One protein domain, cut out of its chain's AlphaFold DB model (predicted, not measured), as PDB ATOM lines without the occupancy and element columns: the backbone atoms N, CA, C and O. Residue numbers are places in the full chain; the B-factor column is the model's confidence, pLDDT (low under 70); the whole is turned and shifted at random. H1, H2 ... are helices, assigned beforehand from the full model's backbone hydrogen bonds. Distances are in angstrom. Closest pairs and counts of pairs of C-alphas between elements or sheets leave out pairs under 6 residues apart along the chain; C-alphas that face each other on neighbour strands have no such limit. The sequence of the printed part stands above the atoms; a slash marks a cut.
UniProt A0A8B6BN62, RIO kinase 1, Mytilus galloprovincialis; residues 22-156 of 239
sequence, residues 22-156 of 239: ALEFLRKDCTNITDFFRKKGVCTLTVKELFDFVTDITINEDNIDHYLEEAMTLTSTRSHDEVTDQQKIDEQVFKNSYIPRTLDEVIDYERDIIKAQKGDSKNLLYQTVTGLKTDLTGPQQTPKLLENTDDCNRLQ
ATOM      1  N   ALA A  22     127.032  11.085  47.452       91.94
ATOM      2  CA  ALA A  22     126.232   9.859  47.318       91.94
ATOM      3  C   ALA A  22     126.042   9.128  48.661       91.94
ATOM      4  O   ALA A  22     124.914   8.830  49.053       91.94
ATOM      5  N   LEU A  23     127.129   8.919  49.413       91.88
ATOM      6  CA  LEU A  23     127.076   8.252  50.721       91.88
ATOM      7  C   LEU A  23     126.354   9.087  51.788       91.88
ATOM      8  O   LEU A  23     125.790   8.546  52.737       91.88
ATOM      9  N   GLU A  24     126.366  10.413  51.666       91.69
ATOM     10  CA  GLU A  24     125.626  11.301  52.564       91.69
ATOM     11  C   GLU A  24     124.116  11.169  52.347       91.69
ATOM     12  O   GLU A  24     123.371  10.983  53.312       91.69
ATOM     13  N   PHE A  25     123.675  11.183  51.085       93.00
ATOM     14  CA  PHE A  25     122.276  10.939  50.737       93.00
ATOM     15  C   PHE A  25     121.833   9.539  51.154       93.00
ATOM     16  O   PHE A  25     120.810   9.410  51.824       93.00
ATOM     17  N   LEU A  26     122.656   8.518  50.896       93.75
ATOM     18  CA  LEU A  26     122.359   7.149  51.308       93.75
ATOM     19  C   LEU A  26     122.179   7.027  52.830       93.75
ATOM     20  O   LEU A  26     121.209   6.432  53.289       93.75
ATOM     21  N   ARG A  27     123.049   7.649  53.640       92.94
ATOM     22  CA  ARG A  27     122.890   7.658  55.108       92.94
ATOM     23  C   ARG A  27     121.590   8.321  55.554       92.94
ATOM     24  O   ARG A  27     120.955   7.864  56.511       92.94
ATOM     25  N   LYS A  28     121.192   9.402  54.881       92.56
ATOM     26  CA  LYS A  28     119.923  10.084  55.148       92.56
ATOM     27  C   LYS A  28     118.737   9.181  54.807       92.56
ATOM     28  O   LYS A  28     117.806   9.097  55.606       92.56
ATOM     29  N   ASP A  29     118.802   8.462  53.693       94.88
ATOM     30  CA  ASP A  29     117.766   7.518  53.275       94.88
ATOM     31  C   ASP A  29     117.656   6.332  54.238       94.88
ATOM     32  O   ASP A  29     116.558   6.049  54.718       94.88
ATOM     33  N   CYS A  30     118.780   5.720  54.633       94.06
ATOM     34  CA  CYS A  30     118.811   4.678  55.663       94.06
ATOM     35  C   CYS A  30     118.178   5.171  56.972       94.06
ATOM     36  O   CYS A  30     117.343   4.485  57.550       94.06
ATOM     37  N   THR A  31     118.508   6.392  57.408       92.56
ATOM     38  CA  THR A  31     117.916   6.994  58.614       92.56
ATOM     39  C   THR A  31     116.401   7.137  58.490       92.56
ATOM     40  O   THR A  31     115.668   6.722  59.383       92.56
ATOM     41  N   ASN A  32     115.922   7.693  57.375       93.38
ATOM     42  CA  ASN A  32     114.495   7.912  57.149       93.38
ATOM     43  C   ASN A  32     113.711   6.593  57.127       93.38
ATOM     44  O   ASN A  32     112.612   6.517  57.681       93.38
ATOM     45  N   ILE A  33     114.275   5.559  56.493       92.88
ATOM     46  CA  ILE A  33     113.682   4.222  56.404       92.88
ATOM     47  C   ILE A  33     113.618   3.580  57.792       92.88
ATOM     48  O   ILE A  33     112.535   3.176  58.224       92.88
ATOM     49  N   THR A  34     114.739   3.540  58.516       90.81
ATOM     50  CA  THR A  34     114.801   2.989  59.876       90.81
ATOM     51  C   THR A  34     113.821   3.712  60.804       90.81
ATOM     52  O   THR A  34     113.014   3.066  61.468       90.81
ATOM     53  N   ASP A  35     113.790   5.049  60.786       90.62
ATOM     54  CA  ASP A  35     112.873   5.847  61.607       90.62
ATOM     55  C   ASP A  35     111.397   5.583  61.274       90.62
ATOM     56  O   ASP A  35     110.543   5.564  62.167       90.62
ATOM     57  N   PHE A  36     111.067   5.391  59.992       93.12
ATOM     58  CA  PHE A  36     109.703   5.092  59.562       93.12
ATOM     59  C   PHE A  36     109.218   3.747  60.109       93.12
ATOM     60  O   PHE A  36     108.138   3.679  60.699       93.12
ATOM     61  N   PHE A  37     110.010   2.687  59.937       90.94
ATOM     62  CA  PHE A  37     109.639   1.339  60.371       90.94
ATOM     63  C   PHE A  37     109.690   1.181  61.892       90.94
ATOM     64  O   PHE A  37     108.802   0.554  62.474       90.94
ATOM     65  N   ARG A  38     110.629   1.855  62.558       87.56
ATOM     66  CA  ARG A  38     110.700   1.885  64.019       87.56
ATOM     67  C   ARG A  38     109.454   2.515  64.644       87.56
ATOM     68  O   ARG A  38     108.894   1.975  65.592       87.56
ATOM     69  N   LYS A  39     108.918   3.595  64.057       89.31
ATOM     70  CA  LYS A  39     107.626   4.188  64.476       89.31
ATOM     71  C   LYS A  39     106.429   3.252  64.288       89.31
ATOM     72  O   LYS A  39     105.372   3.495  64.866       89.31
ATOM     73  N   LYS A  40     106.560   2.219  63.455       89.38
ATOM     74  CA  LYS A  40     105.539   1.188  63.230       89.38
ATOM     75  C   LYS A  40     105.711  -0.032  64.141       89.38
ATOM     76  O   LYS A  40     104.936  -0.971  63.999       89.38
ATOM     77  N   GLY A  41     106.673  -0.009  65.067       84.19
ATOM     78  CA  GLY A  41     106.939  -1.107  65.999       84.19
ATOM     79  C   GLY A  41     107.679  -2.284  65.364       84.19
ATOM     80  O   GLY A  41     107.621  -3.392  65.884       84.19
ATOM     81  N   VAL A  42     108.338  -2.068  64.221       87.12
ATOM     82  CA  VAL A  42     109.186  -3.086  63.595       87.12
ATOM     83  C   VAL A  42     110.576  -3.011  64.219       87.12
ATOM     84  O   VAL A  42     111.153  -1.927  64.326       87.12
ATOM     85  N   CYS A  43     111.127  -4.162  64.598       84.44
ATOM     86  CA  CYS A  43     112.524  -4.279  64.997       84.44
ATOM     87  C   CYS A  43     113.402  -4.122  63.748       84.44
ATOM     88  O   CYS A  43     113.467  -5.016  62.906       84.44
ATOM     89  N   THR A  44     114.022  -2.954  63.597       87.62
ATOM     90  CA  THR A  44     114.859  -2.594  62.444       87.62
ATOM     91  C   THR A  44     116.340  -2.634  62.790       87.62
ATOM     92  O   THR A  44     116.716  -2.323  63.919       87.62
ATOM     93  N   LEU A  45     117.179  -2.899  61.788       88.25
ATOM     94  CA  LEU A  45     118.630  -2.723  61.874       88.25
ATOM     95  C   LEU A  45     119.011  -1.280  62.233       88.25
ATOM     96  O   LEU A  45     118.272  -0.330  61.944       88.25
ATOM     97  N   THR A  46     120.196  -1.113  62.822       89.06
ATOM     98  CA  THR A  46     120.772   0.223  63.032       89.06
ATOM     99  C   THR A  46     121.118   0.880  61.694       89.06
ATOM    100  O   THR A  46     121.299   0.208  60.676       89.06
ATOM    101  N   VAL A  47     121.254   2.210  61.680       90.38
ATOM    102  CA  VAL A  47     121.608   2.947  60.449       90.38
ATOM    103  C   VAL A  47     122.936   2.457  59.864       90.38
ATOM    104  O   VAL A  47     123.063   2.362  58.647       90.38
ATOM    105  N   LYS A  48     123.905   2.119  60.725       89.50
ATOM    106  CA  LYS A  48     125.204   1.587  60.306       89.50
ATOM    107  C   LYS A  48     125.068   0.202  59.674       89.50
ATOM    108  O   LYS A  48     125.582  -0.004  58.588       89.50
ATOM    109  N   GLU A  49     124.346  -0.715  60.312       89.69
ATOM    110  CA  GLU A  49     124.162  -2.081  59.798       89.69
ATOM    111  C   GLU A  49     123.395  -2.105  58.475       89.69
ATOM    112  O   GLU A  49     123.753  -2.850  57.569       89.69
ATOM    113  N   LEU A  50     122.366  -1.260  58.339       92.31
ATOM    114  CA  LEU A  50     121.637  -1.119  57.080       92.31
ATOM    115  C   LEU A  50     122.516  -0.500  55.985       92.31
ATOM    116  O   LEU A  50     122.448  -0.921  54.836       92.31
ATOM    117  N   PHE A  51     123.337   0.494  56.326       92.81
ATOM    118  CA  PHE A  51     124.274   1.100  55.381       92.81
ATOM    119  C   PHE A  51     125.336   0.099  54.918       92.81
ATOM    120  O   PHE A  51     125.598   0.000  53.720       92.81
ATOM    121  N   ASP A  52     125.915  -0.657  55.852       91.12
ATOM    122  CA  ASP A  52     126.890  -1.702  55.548       91.12
ATOM    123  C   ASP A  52     126.248  -2.758  54.638       91.12
ATOM    124  O   ASP A  52     126.797  -3.042  53.585       91.12
ATOM    125  N   PHE A  53     125.025  -3.218  54.932       92.62
ATOM    126  CA  PHE A  53     124.284  -4.141  54.061       92.62
ATOM    127  C   PHE A  53     124.088  -3.619  52.627       92.62
ATOM    128  O   PHE A  53     124.219  -4.374  51.672       92.62
ATOM    129  N   VAL A  54     123.764  -2.334  52.453       92.88
ATOM    130  CA  VAL A  54     123.528  -1.760  51.114       92.88
ATOM    131  C   VAL A  54     124.832  -1.537  50.340       92.88
ATOM    132  O   VAL A  54     124.822  -1.554  49.110       92.88
ATOM    133  N   THR A  55     125.938  -1.274  51.038       90.88
ATOM    134  CA  THR A  55     127.227  -0.923  50.417       90.88
ATOM    135  C   THR A  55     128.193  -2.093  50.280       90.88
ATOM    136  O   THR A  55     129.177  -1.969  49.552       90.88
ATOM    137  N   ASP A  56     127.927  -3.216  50.946       89.81
ATOM    138  CA  ASP A  56     128.783  -4.393  50.907       89.81
ATOM    139  C   ASP A  56     128.723  -5.082  49.536       89.81
ATOM    140  O   ASP A  56     127.684  -5.546  49.070       89.81
ATOM    141  N   ILE A  57     129.884  -5.150  48.891       87.50
ATOM    142  CA  ILE A  57     130.074  -5.723  47.554       87.50
ATOM    143  C   ILE A  57     130.087  -7.262  47.613       87.50
ATOM    144  O   ILE A  57     129.946  -7.926  46.590       87.50
ATOM    145  N   THR A  58     130.267  -7.848  48.798       87.75
ATOM    146  CA  THR A  58     130.380  -9.305  48.983       87.75
ATOM    147  C   THR A  58     129.030 -10.017  49.100       87.75
ATOM    148  O   THR A  58     128.975 -11.250  49.128       87.75
ATOM    149  N   ILE A  59     127.931  -9.261  49.145       88.94
ATOM    150  CA  ILE A  59     126.572  -9.798  49.217       88.94
ATOM    151  C   ILE A  59     126.083 -10.133  47.805       88.94
ATOM    152  O   ILE A  59     125.975  -9.268  46.938       88.94
ATOM    153  N   ASN A  60     125.773 -11.409  47.594       89.25
ATOM    154  CA  ASN A  60     125.361 -12.012  46.332       89.25
ATOM    155  C   ASN A  60     124.012 -12.731  46.498       89.25
ATOM    156  O   ASN A  60     123.566 -12.998  47.611       89.25
ATOM    157  N   GLU A  61     123.381 -13.111  45.385       88.88
ATOM    158  CA  GLU A  61     122.081 -13.808  45.390       88.88
ATOM    159  C   GLU A  61     122.094 -15.118  46.201       88.88
ATOM    160  O   GLU A  61     121.088 -15.456  46.813       88.88
ATOM    161  N   ASP A  62     123.235 -15.811  46.277       89.25
ATOM    162  CA  ASP A  62     123.358 -17.081  47.006       89.25
ATOM    163  C   ASP A  62     123.468 -16.910  48.533       89.25
ATOM    164  O   ASP A  62     123.092 -17.808  49.283       89.25
ATOM    165  N   ASN A  63     124.010 -15.782  49.014       89.38
ATOM    166  CA  ASN A  63     124.306 -15.568  50.440       89.38
ATOM    167  C   ASN A  63     123.365 -14.565  51.123       89.38
ATOM    168  O   ASN A  63     123.368 -14.459  52.353       89.38
ATOM    169  N   ILE A  64     122.546 -13.848  50.346       90.56
ATOM    170  CA  ILE A  64     121.677 -12.786  50.854       90.56
ATOM    171  C   ILE A  64     120.642 -13.311  51.850       90.56
ATOM    172  O   ILE A  64     120.413 -12.671  52.873       90.56
ATOM    173  N   ASP A  65     120.067 -14.488  51.600       90.56
ATOM    174  CA  ASP A  65     119.048 -15.073  52.472       90.56
ATOM    175  C   ASP A  65     119.628 -15.400  53.853       90.56
ATOM    176  O   ASP A  65     119.051 -15.023  54.875       90.56
ATOM    177  N   HIS A  66     120.817 -16.008  53.887       90.12
ATOM    178  CA  HIS A  66     121.517 -16.326  55.132       90.12
ATOM    179  C   HIS A  66     121.935 -15.051  55.882       90.12
ATOM    180  O   HIS A  66     121.758 -14.952  57.095       90.12
ATOM    181  N   TYR A  67     122.423 -14.030  55.166       91.38
ATOM    182  CA  TYR A  67     122.740 -12.733  55.770       91.38
ATOM    183  C   TYR A  67     121.507 -12.091  56.416       91.38
ATOM    184  O   TYR A  67     121.576 -11.565  57.528       91.38
ATOM    185  N   LEU A  68     120.365 -12.124  55.724       89.88
ATOM    186  CA  LEU A  68     119.117 -11.559  56.224       89.88
ATOM    187  C   LEU A  68     118.598 -12.318  57.448       89.88
ATOM    188  O   LEU A  68     118.114 -11.677  58.382       89.88
ATOM    189  N   GLU A  69     118.722 -13.644  57.479       90.50
ATOM    190  CA  GLU A  69     118.354 -14.455  58.641       90.50
ATOM    191  C   GLU A  69     119.185 -14.074  59.875       90.50
ATOM    192  O   GLU A  69     118.630 -13.739  60.928       90.50
ATOM    193  N   GLU A  70     120.509 -14.000  59.737       88.69
ATOM    194  CA  GLU A  70     121.387 -13.562  60.823       88.69
ATOM    195  C   GLU A  70     121.100 -12.119  61.259       88.69
ATOM    196  O   GLU A  70     121.001 -11.821  62.450       88.69
ATOM    197  N   ALA A  71     120.867 -11.212  60.310       88.88
ATOM    198  CA  ALA A  71     120.511  -9.829  60.606       88.88
ATOM    199  C   ALA A  71     119.179  -9.730  61.381       88.88
ATOM    200  O   ALA A  71     119.044  -8.926  62.313       88.88
ATOM    201  N   MET A  72     118.190 -10.565  61.047       87.56
ATOM    202  CA  MET A  72     116.910 -10.631  61.757       87.56
ATOM    203  C   MET A  72     117.059 -11.204  63.168       87.56
ATOM    204  O   MET A  72     116.466 -10.662  64.106       87.56
ATOM    205  N   THR A  73     117.859 -12.258  63.350       88.19
ATOM    206  CA  THR A  73     118.131 -12.814  64.688       88.19
ATOM    207  C   THR A  73     118.838 -11.787  65.571       88.19
ATOM    208  O   THR A  73     118.381 -11.524  66.686       88.19
ATOM    209  N   LEU A  74     119.856 -11.099  65.042       85.06
ATOM    210  CA  LEU A  74     120.565 -10.019  65.729       85.06
ATOM    211  C   LEU A  74     119.597  -8.922  66.183       85.06
ATOM    212  O   LEU A  74     119.614  -8.502  67.341       85.06
ATOM    213  N   THR A  75     118.706  -8.496  65.293       84.31
ATOM    214  CA  THR A  75     117.730  -7.447  65.601       84.31
ATOM    215  C   THR A  75     116.689  -7.914  66.622       84.31
ATOM    216  O   THR A  75     116.269  -7.134  67.470       84.31
ATOM    217  N   SER A  76     116.315  -9.194  66.605       83.94
ATOM    218  CA  SER A  76     115.365  -9.775  67.563       83.94
ATOM    219  C   SER A  76     115.933  -9.861  68.983       83.94
ATOM    220  O   SER A  76     115.188  -9.722  69.952       83.94
ATOM    221  N   THR A  77     117.248 -10.056  69.127       81.38
ATOM    222  CA  THR A  77     117.908 -10.076  70.448       81.38
ATOM    223  C   THR A  77     118.022  -8.691  71.086       81.38
ATOM    224  O   THR A  77     118.046  -8.574  72.312       81.38
ATOM    225  N   ARG A  78     118.071  -7.626  70.277       74.50
ATOM    226  CA  ARG A  78     118.138  -6.241  70.748       74.50
ATOM    227  C   ARG A  78     116.718  -5.743  71.009       74.50
ATOM    228  O   ARG A  78     116.015  -5.314  70.104       74.50
ATOM    229  N   SER A  79     116.276  -5.839  72.258       64.06
ATOM    230  CA  SER A  79     114.946  -5.399  72.689       64.06
ATOM    231  C   SER A  79     114.603  -3.968  72.238       64.06
ATOM    232  O   SER A  79     115.428  -3.062  72.333       64.06
ATOM    233  N   HIS A  80     113.351  -3.780  71.818       57.56
ATOM    234  CA  HIS A  80     112.775  -2.569  71.215       57.56
ATOM    235  C   HIS A  80     112.873  -1.277  72.063       57.56
ATOM    236  O   HIS A  80     112.917  -0.180  71.498       57.56
ATOM    237  N   ASP A  81     112.908  -1.378  73.395       56.34
ATOM    238  CA  ASP A  81     112.474  -0.260  74.248       56.34
ATOM    239  C   ASP A  81     113.548   0.741  74.680       56.34
ATOM    240  O   ASP A  81     113.200   1.868  75.027       56.34
ATOM    241  N   GLU A  82     114.841   0.445  74.562       57.47
ATOM    242  CA  GLU A  82     115.874   1.428  74.899       57.47
ATOM    243  C   GLU A  82     117.049   1.324  73.934       57.47
ATOM    244  O   GLU A  82     118.028   0.620  74.176       57.47
ATOM    245  N   VAL A  83     116.979   2.084  72.837       65.44
ATOM    246  CA  VAL A  83     118.212   2.468  72.138       65.44
ATOM    247  C   VAL A  83     119.037   3.236  73.157       65.44
ATOM    248  O   VAL A  83     118.689   4.365  73.523       65.44
ATOM    249  N   THR A  84     120.072   2.569  73.661       78.75
ATOM    250  CA  THR A  84     120.965   3.091  74.689       78.75
ATOM    251  C   THR A  84     121.503   4.435  74.221       78.75
ATOM    252  O   THR A  84     121.750   4.627  73.029       78.75
ATOM    253  N   ASP A  85     121.723   5.382  75.131       83.12
ATOM    254  CA  ASP A  85     122.261   6.691  74.741       83.12
ATOM    255  C   ASP A  85     123.594   6.563  73.994       83.12
ATOM    256  O   ASP A  85     123.844   7.313  73.055       83.12
ATOM    257  N   GLN A  86     124.376   5.525  74.307       81.62
ATOM    258  CA  GLN A  86     125.567   5.158  73.547       81.62
ATOM    259  C   GLN A  86     125.271   4.870  72.068       81.62
ATOM    260  O   GLN A  86     125.944   5.413  71.202       81.62
ATOM    261  N   GLN A  87     124.231   4.092  71.757       80.75
ATOM    262  CA  GLN A  87     123.851   3.796  70.372       80.75
ATOM    263  C   GLN A  87     123.390   5.056  69.634       80.75
ATOM    264  O   GLN A  87     123.729   5.242  68.470       80.75
ATOM    265  N   LYS A  88     122.673   5.966  70.309       84.19
ATOM    266  CA  LYS A  88     122.287   7.256  69.709       84.19
ATOM    267  C   LYS A  88     123.511   8.110  69.383       84.19
ATOM    268  O   LYS A  88     123.541   8.751  68.334       84.19
ATOM    269  N   ILE A  89     124.498   8.131  70.281       87.06
ATOM    270  CA  ILE A  89     125.764   8.840  70.067       87.06
ATOM    271  C   ILE A  89     126.496   8.218  68.879       87.06
ATOM    272  O   ILE A  89     126.868   8.943  67.961       87.06
ATOM    273  N   ASP A  90     126.637   6.895  68.849       85.25
ATOM    274  CA  ASP A  90     127.333   6.183  67.776       85.25
ATOM    275  C   ASP A  90     126.644   6.403  66.417       85.25
ATOM    276  O   ASP A  90     127.312   6.665  65.415       85.25
ATOM    277  N   GLU A  91     125.309   6.400  66.374       85.62
ATOM    278  CA  GLU A  91     124.539   6.744  65.174       85.62
ATOM    279  C   GLU A  91     124.764   8.193  64.728       85.62
ATOM    280  O   GLU A  91     124.898   8.461  63.533       85.62
ATOM    281  N   GLN A  92     124.804   9.149  65.658       87.56
ATOM    282  CA  GLN A  92     125.078  10.552  65.334       87.56
ATOM    283  C   GLN A  92     126.509  10.752  64.834       87.56
ATOM    284  O   GLN A  92     126.723  11.468  63.851       87.56
ATOM    285  N   VAL A  93     127.482  10.097  65.471       89.06
ATOM    286  CA  VAL A  93     128.877  10.077  65.025       89.06
ATOM    287  C   VAL A  93     128.943   9.504  63.612       89.06
ATOM    288  O   VAL A  93     129.543  10.123  62.737       89.06
ATOM    289  N   PHE A  94     128.260   8.393  63.345       89.06
ATOM    290  CA  PHE A  94     128.217   7.779  62.021       89.06
ATOM    291  C   PHE A  94     127.593   8.693  60.955       89.06
ATOM    292  O   PHE A  94     128.122   8.792  59.849       89.06
ATOM    293  N   LYS A  95     126.512   9.416  61.277       87.25
ATOM    294  CA  LYS A  95     125.855  10.370  60.360       87.25
ATOM    295  C   LYS A  95     126.753  11.548  59.979       87.25
ATOM    296  O   LYS A  95     126.713  11.986  58.834       87.25
ATOM    297  N   ASN A  96     127.572  12.029  60.913       87.25
ATOM    298  CA  ASN A  96     128.416  13.210  60.710       87.25
ATOM    299  C   ASN A  96     129.851  12.878  60.268       87.25
ATOM    300  O   ASN A  96     130.596  13.777  59.883       87.25
ATOM    301  N   SER A  97     130.258  11.609  60.329       89.12
ATOM    302  CA  SER A  97     131.614  11.197  59.956       89.12
ATOM    303  C   SER A  97     131.838  11.295  58.449       89.12
ATOM    304  O   SER A  97     130.934  11.047  57.651       89.12
ATOM    305  N   TYR A  98     133.056  11.633  58.042       89.00
ATOM    306  CA  TYR A  98     133.460  11.541  56.642       89.00
ATOM    307  C   TYR A  98     133.847  10.092  56.321       89.00
ATOM    308  O   TYR A  98     134.670   9.511  57.025       89.00
ATOM    309  N   ILE A  99     133.241   9.513  55.282       90.44
ATOM    310  CA  ILE A  99     133.523   8.149  54.820       90.44
ATOM    311  C   ILE A  99     134.121   8.258  53.411       90.44
ATOM    312  O   ILE A  99     133.380   8.589  52.483       90.44
ATOM    313  N   PRO A 100     135.436   8.024  53.252       88.81
ATOM    314  CA  PRO A 100     136.073   7.928  51.942       88.81
ATOM    315  C   PRO A 100     135.392   6.876  51.062       88.81
ATOM    316  O   PRO A 100     135.088   5.780  51.534       88.81
ATOM    317  N   ARG A 101     135.162   7.203  49.787       85.81
ATOM    318  CA  ARG A 101     134.573   6.269  48.809       85.81
ATOM    319  C   ARG A 101     135.643   5.404  48.169       85.81
ATOM    320  O   ARG A 101     135.480   4.196  48.034       85.81
ATOM    321  N   THR A 102     136.747   6.038  47.786       87.50
ATOM    322  CA  THR A 102     137.925   5.375  47.231       87.50
ATOM    323  C   THR A 102     139.079   5.455  48.219       87.50
ATOM    324  O   THR A 102     139.141   6.343  49.072       87.50
ATOM    325  N   LEU A 103     140.033   4.531  48.089       87.31
ATOM    326  CA  LEU A 103     141.233   4.533  48.927       87.31
ATOM    327  C   LEU A 103     142.109   5.777  48.700       87.31
ATOM    328  O   LEU A 103     142.845   6.163  49.602       87.31
ATOM    329  N   ASP A 104     141.974   6.446  47.553       89.31
ATOM    330  CA  ASP A 104     142.670   7.703  47.249       89.31
ATOM    331  C   ASP A 104     142.170   8.883  48.104       89.31
ATOM    332  O   ASP A 104     142.908   9.835  48.349       89.31
ATOM    333  N   GLU A 105     140.916   8.835  48.569       88.31
ATOM    334  CA  GLU A 105     140.313   9.861  49.430       88.31
ATOM    335  C   GLU A 105     140.677   9.671  50.919       88.31
ATOM    336  O   GLU A 105     140.314  10.500  51.760       88.31
ATOM    337  N   VAL A 106     141.381   8.585  51.269       89.81
ATOM    338  CA  VAL A 106     141.806   8.293  52.645       89.81
ATOM    339  C   VAL A 106     143.024   9.150  52.993       89.81
ATOM    340  O   VAL A 106     144.142   8.895  52.551       89.81
ATOM    341  N   ILE A 107     142.802  10.167  53.825       87.50
ATOM    342  CA  ILE A 107     143.827  11.164  54.173       87.50
ATOM    343  C   ILE A 107     144.948  10.548  55.028       87.50
ATOM    344  O   ILE A 107     146.125  10.723  54.730       87.50
ATOM    345  N   ASP A 108     144.586   9.807  56.080       89.12
ATOM    346  CA  ASP A 108     145.517   9.357  57.126       89.12
ATOM    347  C   ASP A 108     145.705   7.826  57.127       89.12
ATOM    348  O   ASP A 108     145.541   7.165  58.159       89.12
ATOM    349  N   TYR A 109     146.054   7.241  55.979       88.69
ATOM    350  CA  TYR A 109     146.167   5.782  55.831       88.69
ATOM    351  C   TYR A 109     147.188   5.140  56.794       88.69
ATOM    352  O   TYR A 109     146.953   4.042  57.292       88.69
ATOM    353  N   GLU A 110     148.295   5.815  57.128       89.88
ATOM    354  CA  GLU A 110     149.319   5.277  58.045       89.88
ATOM    355  C   GLU A 110     148.767   5.043  59.455       89.88
ATOM    356  O   GLU A 110     148.983   3.993  60.066       89.88
ATOM    357  N   ARG A 111     148.013   6.018  59.974       88.75
ATOM    358  CA  ARG A 111     147.372   5.920  61.289       88.75
ATOM    359  C   ARG A 111     146.367   4.779  61.306       88.75
ATOM    360  O   ARG A 111     146.268   4.062  62.301       88.75
ATOM    361  N   ASP A 112     145.610   4.655  60.228       88.94
ATOM    362  CA  ASP A 112     144.506   3.715  60.134       88.94
ATOM    363  C   ASP A 112     145.028   2.270  60.007       88.94
ATOM    364  O   ASP A 112     144.502   1.384  60.680       88.94
ATOM    365  N   ILE A 113     146.160   2.047  59.324       87.50
ATOM    366  CA  ILE A 113     146.891   0.763  59.336       87.50
ATOM    367  C   ILE A 113     147.375   0.404  60.747       87.50
ATOM    368  O   ILE A 113     147.180  -0.723  61.198       87.50
ATOM    369  N   ILE A 114     147.966   1.353  61.481       88.75
ATOM    370  CA  ILE A 114     148.437   1.106  62.857       88.75
ATOM    371  C   ILE A 114     147.265   0.750  63.781       88.75
ATOM    372  O   ILE A 114     147.402  -0.105  64.656       88.75
ATOM    373  N   LYS A 115     146.109   1.401  63.617       87.56
ATOM    374  CA  LYS A 115     144.894   1.086  64.383       87.56
ATOM    375  C   LYS A 115     144.345  -0.295  64.034       87.56
ATOM    376  O   LYS A 115     144.005  -1.037  64.949       87.56
ATOM    377  N   ALA A 116     144.315  -0.650  62.750       86.62
ATOM    378  CA  ALA A 116     143.899  -1.976  62.304       86.62
ATOM    379  C   ALA A 116     144.806  -3.070  62.895       86.62
ATOM    380  O   ALA A 116     144.305  -4.018  63.488       86.62
ATOM    381  N   GLN A 117     146.131  -2.879  62.873       85.56
ATOM    382  CA  GLN A 117     147.092  -3.805  63.493       85.56
ATOM    383  C   GLN A 117     146.929  -3.933  65.013       85.56
ATOM    384  O   GLN A 117     147.207  -4.985  65.581       85.56
ATOM    385  N   LYS A 118     146.490  -2.864  65.686       86.31
ATOM    386  CA  LYS A 118     146.176  -2.884  67.123       86.31
ATOM    387  C   LYS A 118     144.841  -3.568  67.444       86.31
ATOM    388  O   LYS A 118     144.576  -3.800  68.619       86.31
ATOM    389  N   GLY A 119     144.021  -3.883  66.440       79.06
ATOM    390  CA  GLY A 119     142.691  -4.477  66.607       79.06
ATOM    391  C   GLY A 119     141.548  -3.463  66.755       79.06
ATOM    392  O   GLY A 119     140.397  -3.860  66.922       79.06
ATOM    393  N   ASP A 120     141.818  -2.158  66.635       78.88
ATOM    394  CA  ASP A 120     140.807  -1.090  66.722       78.88
ATOM    395  C   ASP A 120     140.154  -0.804  65.353       78.88
ATOM    396  O   ASP A 120     139.997   0.346  64.929       78.88
ATOM    397  N   SER A 121     139.751  -1.861  64.642       70.19
ATOM    398  CA  SER A 121     139.188  -1.786  63.283       70.19
ATOM    399  C   SER A 121     137.771  -1.196  63.228       70.19
ATOM    400  O   SER A 121     137.337  -0.691  62.195       70.19
ATOM    401  N   LYS A 122     137.050  -1.165  64.360       70.12
ATOM    402  CA  LYS A 122     135.648  -0.701  64.447       70.12
ATOM    403  C   LYS A 122     135.435   0.756  64.021       70.12
ATOM    404  O   LYS A 122     134.325   1.107  63.616       70.12
ATOM    405  N   ASN A 123     136.476   1.585  64.121       77.06
ATOM    406  CA  ASN A 123     136.442   3.006  63.770       77.06
ATOM    407  C   ASN A 123     136.730   3.285  62.286       77.06
ATOM    408  O   ASN A 123     136.643   4.438  61.867       77.06
ATOM    409  N   LEU A 124     137.077   2.274  61.484       85.12
ATOM    410  CA  LEU A 124     137.327   2.447  60.055       85.12
ATOM    411  C   LEU A 124     136.029   2.215  59.274       85.12
ATOM    412  O   LEU A 124     135.673   1.090  58.931       85.12
ATOM    413  N   LEU A 125     135.303   3.300  59.002       86.19
ATOM    414  CA  LEU A 125     133.980   3.240  58.368       86.19
ATOM    415  C   LEU A 125     134.035   2.900  56.870       86.19
ATOM    416  O   LEU A 125     133.076   2.360  56.338       86.19
ATOM    417  N   TYR A 126     135.137   3.207  56.181       88.56
ATOM    418  CA  TYR A 126     135.267   2.968  54.735       88.56
ATOM    419  C   TYR A 126     135.559   1.504  54.384       88.56
ATOM    420  O   TYR A 126     135.624   1.145  53.211       88.56
ATOM    421  N   GLN A 127     135.769   0.652  55.385       87.69
ATOM    422  CA  GLN A 127     136.184  -0.728  55.178       87.69
ATOM    423  C   GLN A 127     135.142  -1.535  54.384       87.69
ATOM    424  O   GLN A 127     135.508  -2.259  53.463       87.69
ATOM    425  N   THR A 128     133.858  -1.383  54.720       86.31
ATOM    426  CA  THR A 128     132.738  -2.065  54.046       86.31
ATOM    427  C   THR A 128     132.542  -1.533  52.631       86.31
ATOM    428  O   THR A 128     132.511  -2.313  51.687       86.31
ATOM    429  N   VAL A 129     132.565  -0.207  52.466       88.56
ATOM    430  CA  VAL A 129     132.470   0.470  51.159       88.56
ATOM    431  C   VAL A 129     133.586   0.043  50.199       88.56
ATOM    432  O   VAL A 129     133.362  -0.115  49.004       88.56
ATOM    433  N   THR A 130     134.803  -0.144  50.715       86.56
ATOM    434  CA  THR A 130     135.971  -0.545  49.913       86.56
ATOM    435  C   THR A 130     136.129  -2.062  49.785       86.56
ATOM    436  O   THR A 130     137.027  -2.514  49.074       86.56
ATOM    437  N   GLY A 131     135.277  -2.853  50.450       86.50
ATOM    438  CA  GLY A 131     135.329  -4.316  50.429       86.50
ATOM    439  C   GLY A 131     136.619  -4.895  51.014       86.50
ATOM    440  O   GLY A 131     137.096  -5.927  50.547       86.50
ATOM    441  N   LEU A 132     137.236  -4.225  51.992       87.19
ATOM    442  CA  LEU A 132     138.472  -4.683  52.636       87.19
ATOM    443  C   LEU A 132     138.182  -5.525  53.883       87.19
ATOM    444  O   LEU A 132     137.192  -5.318  54.579       87.19
ATOM    445  N   LYS A 133     139.102  -6.428  54.231       85.81
ATOM    446  CA  LYS A 133     139.090  -7.147  55.519       85.81
ATOM    447  C   LYS A 133     139.352  -6.209  56.700       85.81
ATOM    448  O   LYS A 133     139.881  -5.110  56.522       85.81
ATOM    449  N   THR A 134     139.020  -6.651  57.916       81.56
ATOM    450  CA  THR A 134     139.191  -5.856  59.156       81.56
ATOM    451  C   THR A 134     140.630  -5.432  59.389       81.56
ATOM    452  O   THR A 134     140.885  -4.370  59.954       81.56
ATOM    453  N   ASP A 135     141.551  -6.240  58.882       80.62
ATOM    454  CA  ASP A 135     142.985  -6.080  59.078       80.62
ATOM    455  C   ASP A 135     143.631  -5.270  57.944       80.62
ATOM    456  O   ASP A 135     144.844  -5.091  57.925       80.62
ATOM    457  N   LEU A 136     142.835  -4.795  56.971       81.19
ATOM    458  CA  LEU A 136     143.278  -4.102  55.750       81.19
ATOM    459  C   LEU A 136     144.230  -4.926  54.857       81.19
ATOM    460  O   LEU A 136     144.764  -4.417  53.876       81.19
ATOM    461  N   THR A 137     144.412  -6.213  55.163       83.19
ATOM    462  CA  THR A 137     145.353  -7.124  54.492       83.19
ATOM    463  C   THR A 137     144.917  -7.511  53.071       83.19
ATOM    464  O   THR A 137     145.720  -8.040  52.306       83.19
ATOM    465  N   GLY A 138     143.663  -7.253  52.681       85.00
ATOM    466  CA  GLY A 138     143.178  -7.545  51.332       85.00
ATOM    467  C   GLY A 138     141.657  -7.463  51.177       85.00
ATOM    468  O   GLY A 138     140.975  -7.014  52.104       85.00
ATOM    469  N   PRO A 139     141.128  -7.904  50.019       86.25
ATOM    470  CA  PRO A 139     139.698  -7.910  49.752       86.25
ATOM    471  C   PRO A 139     138.982  -8.960  50.606       86.25
ATOM    472  O   PRO A 139     139.477 -10.075  50.814       86.25
ATOM    473  N   GLN A 140     137.812  -8.587  51.097       83.38
ATOM    474  CA  GLN A 140     136.879  -9.460  51.787       83.38
ATOM    475  C   GLN A 140     136.106 -10.297  50.751       83.38
ATOM    476  O   GLN A 140     135.793  -9.807  49.669       83.38
ATOM    477  N   GLN A 141     135.886 -11.582  51.046       81.38
ATOM    478  CA  GLN A 141     135.232 -12.535  50.128       81.38
ATOM    479  C   GLN A 141     133.819 -12.892  50.589       81.38
ATOM    480  O   GLN A 141     132.932 -13.089  49.767       81.38
ATOM    481  N   THR A 142     133.615 -12.951  51.902       80.50
ATOM    482  CA  THR A 142     132.332 -13.225  52.542       80.50
ATOM    483  C   THR A 142     131.965 -12.051  53.443       80.50
ATOM    484  O   THR A 142     132.862 -11.451  54.036       80.50
ATOM    485  N   PRO A 143     130.682 -11.683  53.553       80.56
ATOM    486  CA  PRO A 143     130.264 -10.565  54.390       80.56
ATOM    487  C   PRO A 143     130.570 -10.833  55.867       80.56
ATOM    488  O   PRO A 143     130.453 -11.960  56.348       80.56
ATOM    489  N   LYS A 144     130.923  -9.777  56.612       78.69
ATOM    490  CA  LYS A 144     131.426  -9.855  58.005       78.69
ATOM    491  C   LYS A 144     130.524 -10.625  58.961       78.69
ATOM    492  O   LYS A 144     130.999 -11.181  59.945       78.69
ATOM    493  N   LEU A 145     129.216 -10.570  58.721       77.38
ATOM    494  CA  LEU A 145     128.240 -11.232  59.574       77.38
ATOM    495  C   LEU A 145     128.393 -12.760  59.479       77.38
ATOM    496  O   LEU A 145     128.465 -13.418  60.512       77.38
ATOM    497  N   LEU A 146     128.622 -13.261  58.259       76.88
ATOM    498  CA  LEU A 146     128.719 -14.686  57.931       76.88
ATOM    499  C   LEU A 146     130.106 -15.296  58.194       76.88
ATOM    500  O   LEU A 146     130.240 -16.513  58.267       76.88
ATOM    501  N   GLU A 147     131.156 -14.484  58.367       68.69
ATOM    502  CA  GLU A 147     132.506 -15.002  58.662       68.69
ATOM    503  C   GLU A 147     132.528 -15.864  59.942       68.69
ATOM    504  O   GLU A 147     133.287 -16.825  60.029       68.69
ATOM    505  N   ASN A 148     131.647 -15.589  60.912       56.31
ATOM    506  CA  ASN A 148     131.597 -16.336  62.173       56.31
ATOM    507  C   ASN A 148     130.912 -17.712  62.055       56.31
ATOM    508  O   ASN A 148     131.104 -18.564  62.925       56.31
ATOM    509  N   THR A 149     130.101 -17.944  61.017       53.66
ATOM    510  CA  THR A 149     129.422 -19.235  60.820       53.66
ATOM    511  C   THR A 149     130.310 -20.256  60.127       53.66
ATOM    512  O   THR A 149     130.228 -21.448  60.430       53.66
ATOM    513  N   ASP A 150     131.215 -19.796  59.263       48.22
ATOM    514  CA  ASP A 150     132.153 -20.670  58.561       48.22
ATOM    515  C   ASP A 150     133.179 -21.290  59.523       48.22
ATOM    516  O   ASP A 150     133.500 -22.471  59.394       48.22
ATOM    517  N   ASP A 151     133.615 -20.558  60.553       45.53
ATOM    518  CA  ASP A 151     134.510 -21.089  61.592       45.53
ATOM    519  C   ASP A 151     133.845 -22.184  62.450       45.53
ATOM    520  O   ASP A 151     134.507 -23.134  62.874       45.53
ATOM    521  N   CYS A 152     132.526 -22.108  62.665       39.69
ATOM    522  CA  CYS A 152     131.777 -23.160  63.361       39.69
ATOM    523  C   CYS A 152     131.557 -24.404  62.486       39.69
ATOM    524  O   CYS A 152     131.650 -25.521  62.995       39.69
ATOM    525  N   ASN A 153     131.318 -24.237  61.181       40.94
ATOM    526  CA  ASN A 153     131.156 -25.368  60.259       40.94
ATOM    527  C   ASN A 153     132.487 -26.082  59.970       40.94
ATOM    528  O   ASN A 153     132.520 -27.308  59.869       40.94
ATOM    529  N   ARG A 154     133.610 -25.353  59.929       40.06
ATOM    530  CA  ARG A 154     134.945 -25.935  59.700       40.06
ATOM    531  C   ARG A 154     135.418 -26.827  60.852       40.06
ATOM    532  O   ARG A 154     136.125 -27.799  60.622       40.06
ATOM    533  N   LEU A 155     134.980 -26.552  62.083       36.38
ATOM    534  CA  LEU A 155     135.263 -27.390  63.257       36.38
ATOM    535  C   LEU A 155     134.445 -28.692  63.301       36.38
ATOM    536  O   LEU A 155     134.762 -29.576  64.099       36.38
ATOM    537  N   GLN A 156     133.401 -28.823  62.478       39.28
ATOM    538  CA  GLN A 156     132.532 -30.000  62.474       39.28
ATOM    539  C   GLN A 156     132.930 -31.046  61.419       39.28
ATOM    540  O   GLN A 156     132.612 -32.222  61.589       39.28
TER     541      GLN A 156
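What this domain is: This is residues 22 to 156 of the 239 residues of the protein "RIO kinase 1" of Mytilus galloprovincialis (UniProt A0A8B6BN62). A cluster of helices with few contacts between them gathers round the short helix H2 near the middle: the longest helix, H1, crosses it on one side, H3 lies near it on another, and H6 meets its last residue, Thr 55. H4 only just meets H1 and H2, H5 lies far out beyond H6, and residues 151 to 156 of H7 stick out as a free arm. The printed part has 135 residues with seven named helices, H1 to H7 in chain order, and no named strand; its class is all helix. It is compact, with a radius of gyration of the C-alphas of 15.8 A, and spans 43 by 43 by 27 A.

How they stand to each other: H1, residues 22 to 38, touches H2, residues 47 to 55, at a steep tilt of 54 degrees, opposite ways; their closest C-alphas, of Thr 31 and Val 47, are 5.8 A apart. H2 is the hub, touching three helices. H3, residues 64 to 77, touches no helix, but H2 and H3 are near each other, with 6 pairs of C-alphas within 10 A. H4, residues 85 to 96, only just touches H1, with 3 pairs of C-alphas within 8 A, at a shallow tilt of 32 degrees, opposite ways; the closest, of Arg 27 and Lys 95, are 6.6 A apart. H4 also only just touches H2, with 3 such pairs and with its residues 91 to 94 alone, at a steep tilt of 43 degrees, the same way; the closest C-alphas, of Val 47 and Glu 91, are 6.7 A apart. H5, residues 109 to 117, touches no helix. H6, residues 126 to 129, touches H2; the closest C-alphas, of Thr 55 and Val 129, are 5.5 A apart. H7, residues 147 to 156, touches no helix. Every O i to N i+4 pair is within hydrogen-bond range in H1, H2, H3, H4 and H5, H6 is too short for such a pair, and H7 has 2 of 6, beside 3 of 7 O i to N i+3 pairs.

Where its parts are: H1 begins at C-alpha 22, (126.232, 9.859, 47.318), and is 24.2 A long. H2 measures 12.1 A, H3 20.1 A, H4 16.7 A, H5 12.3 A and H6 5.2 A. C-alpha 55, where H2 ends, is at (127.227, -0.923, 50.417). H7, 15.5 A long, ends at C-alpha 156, (132.532, -30.000, 62.474).

The domain as a whole: The two C-alphas farthest apart, of Lys 40 and Glu 110, are 44.3 A apart. The printed part has no cut. The links H4 to H5, with 12 residues, and H6 to H7, with 17, are long. Mean pLDDT of the printed part is 83.1; residues 79 to 83 and 147 to 156 are under 70, and the mean of H7 is 47.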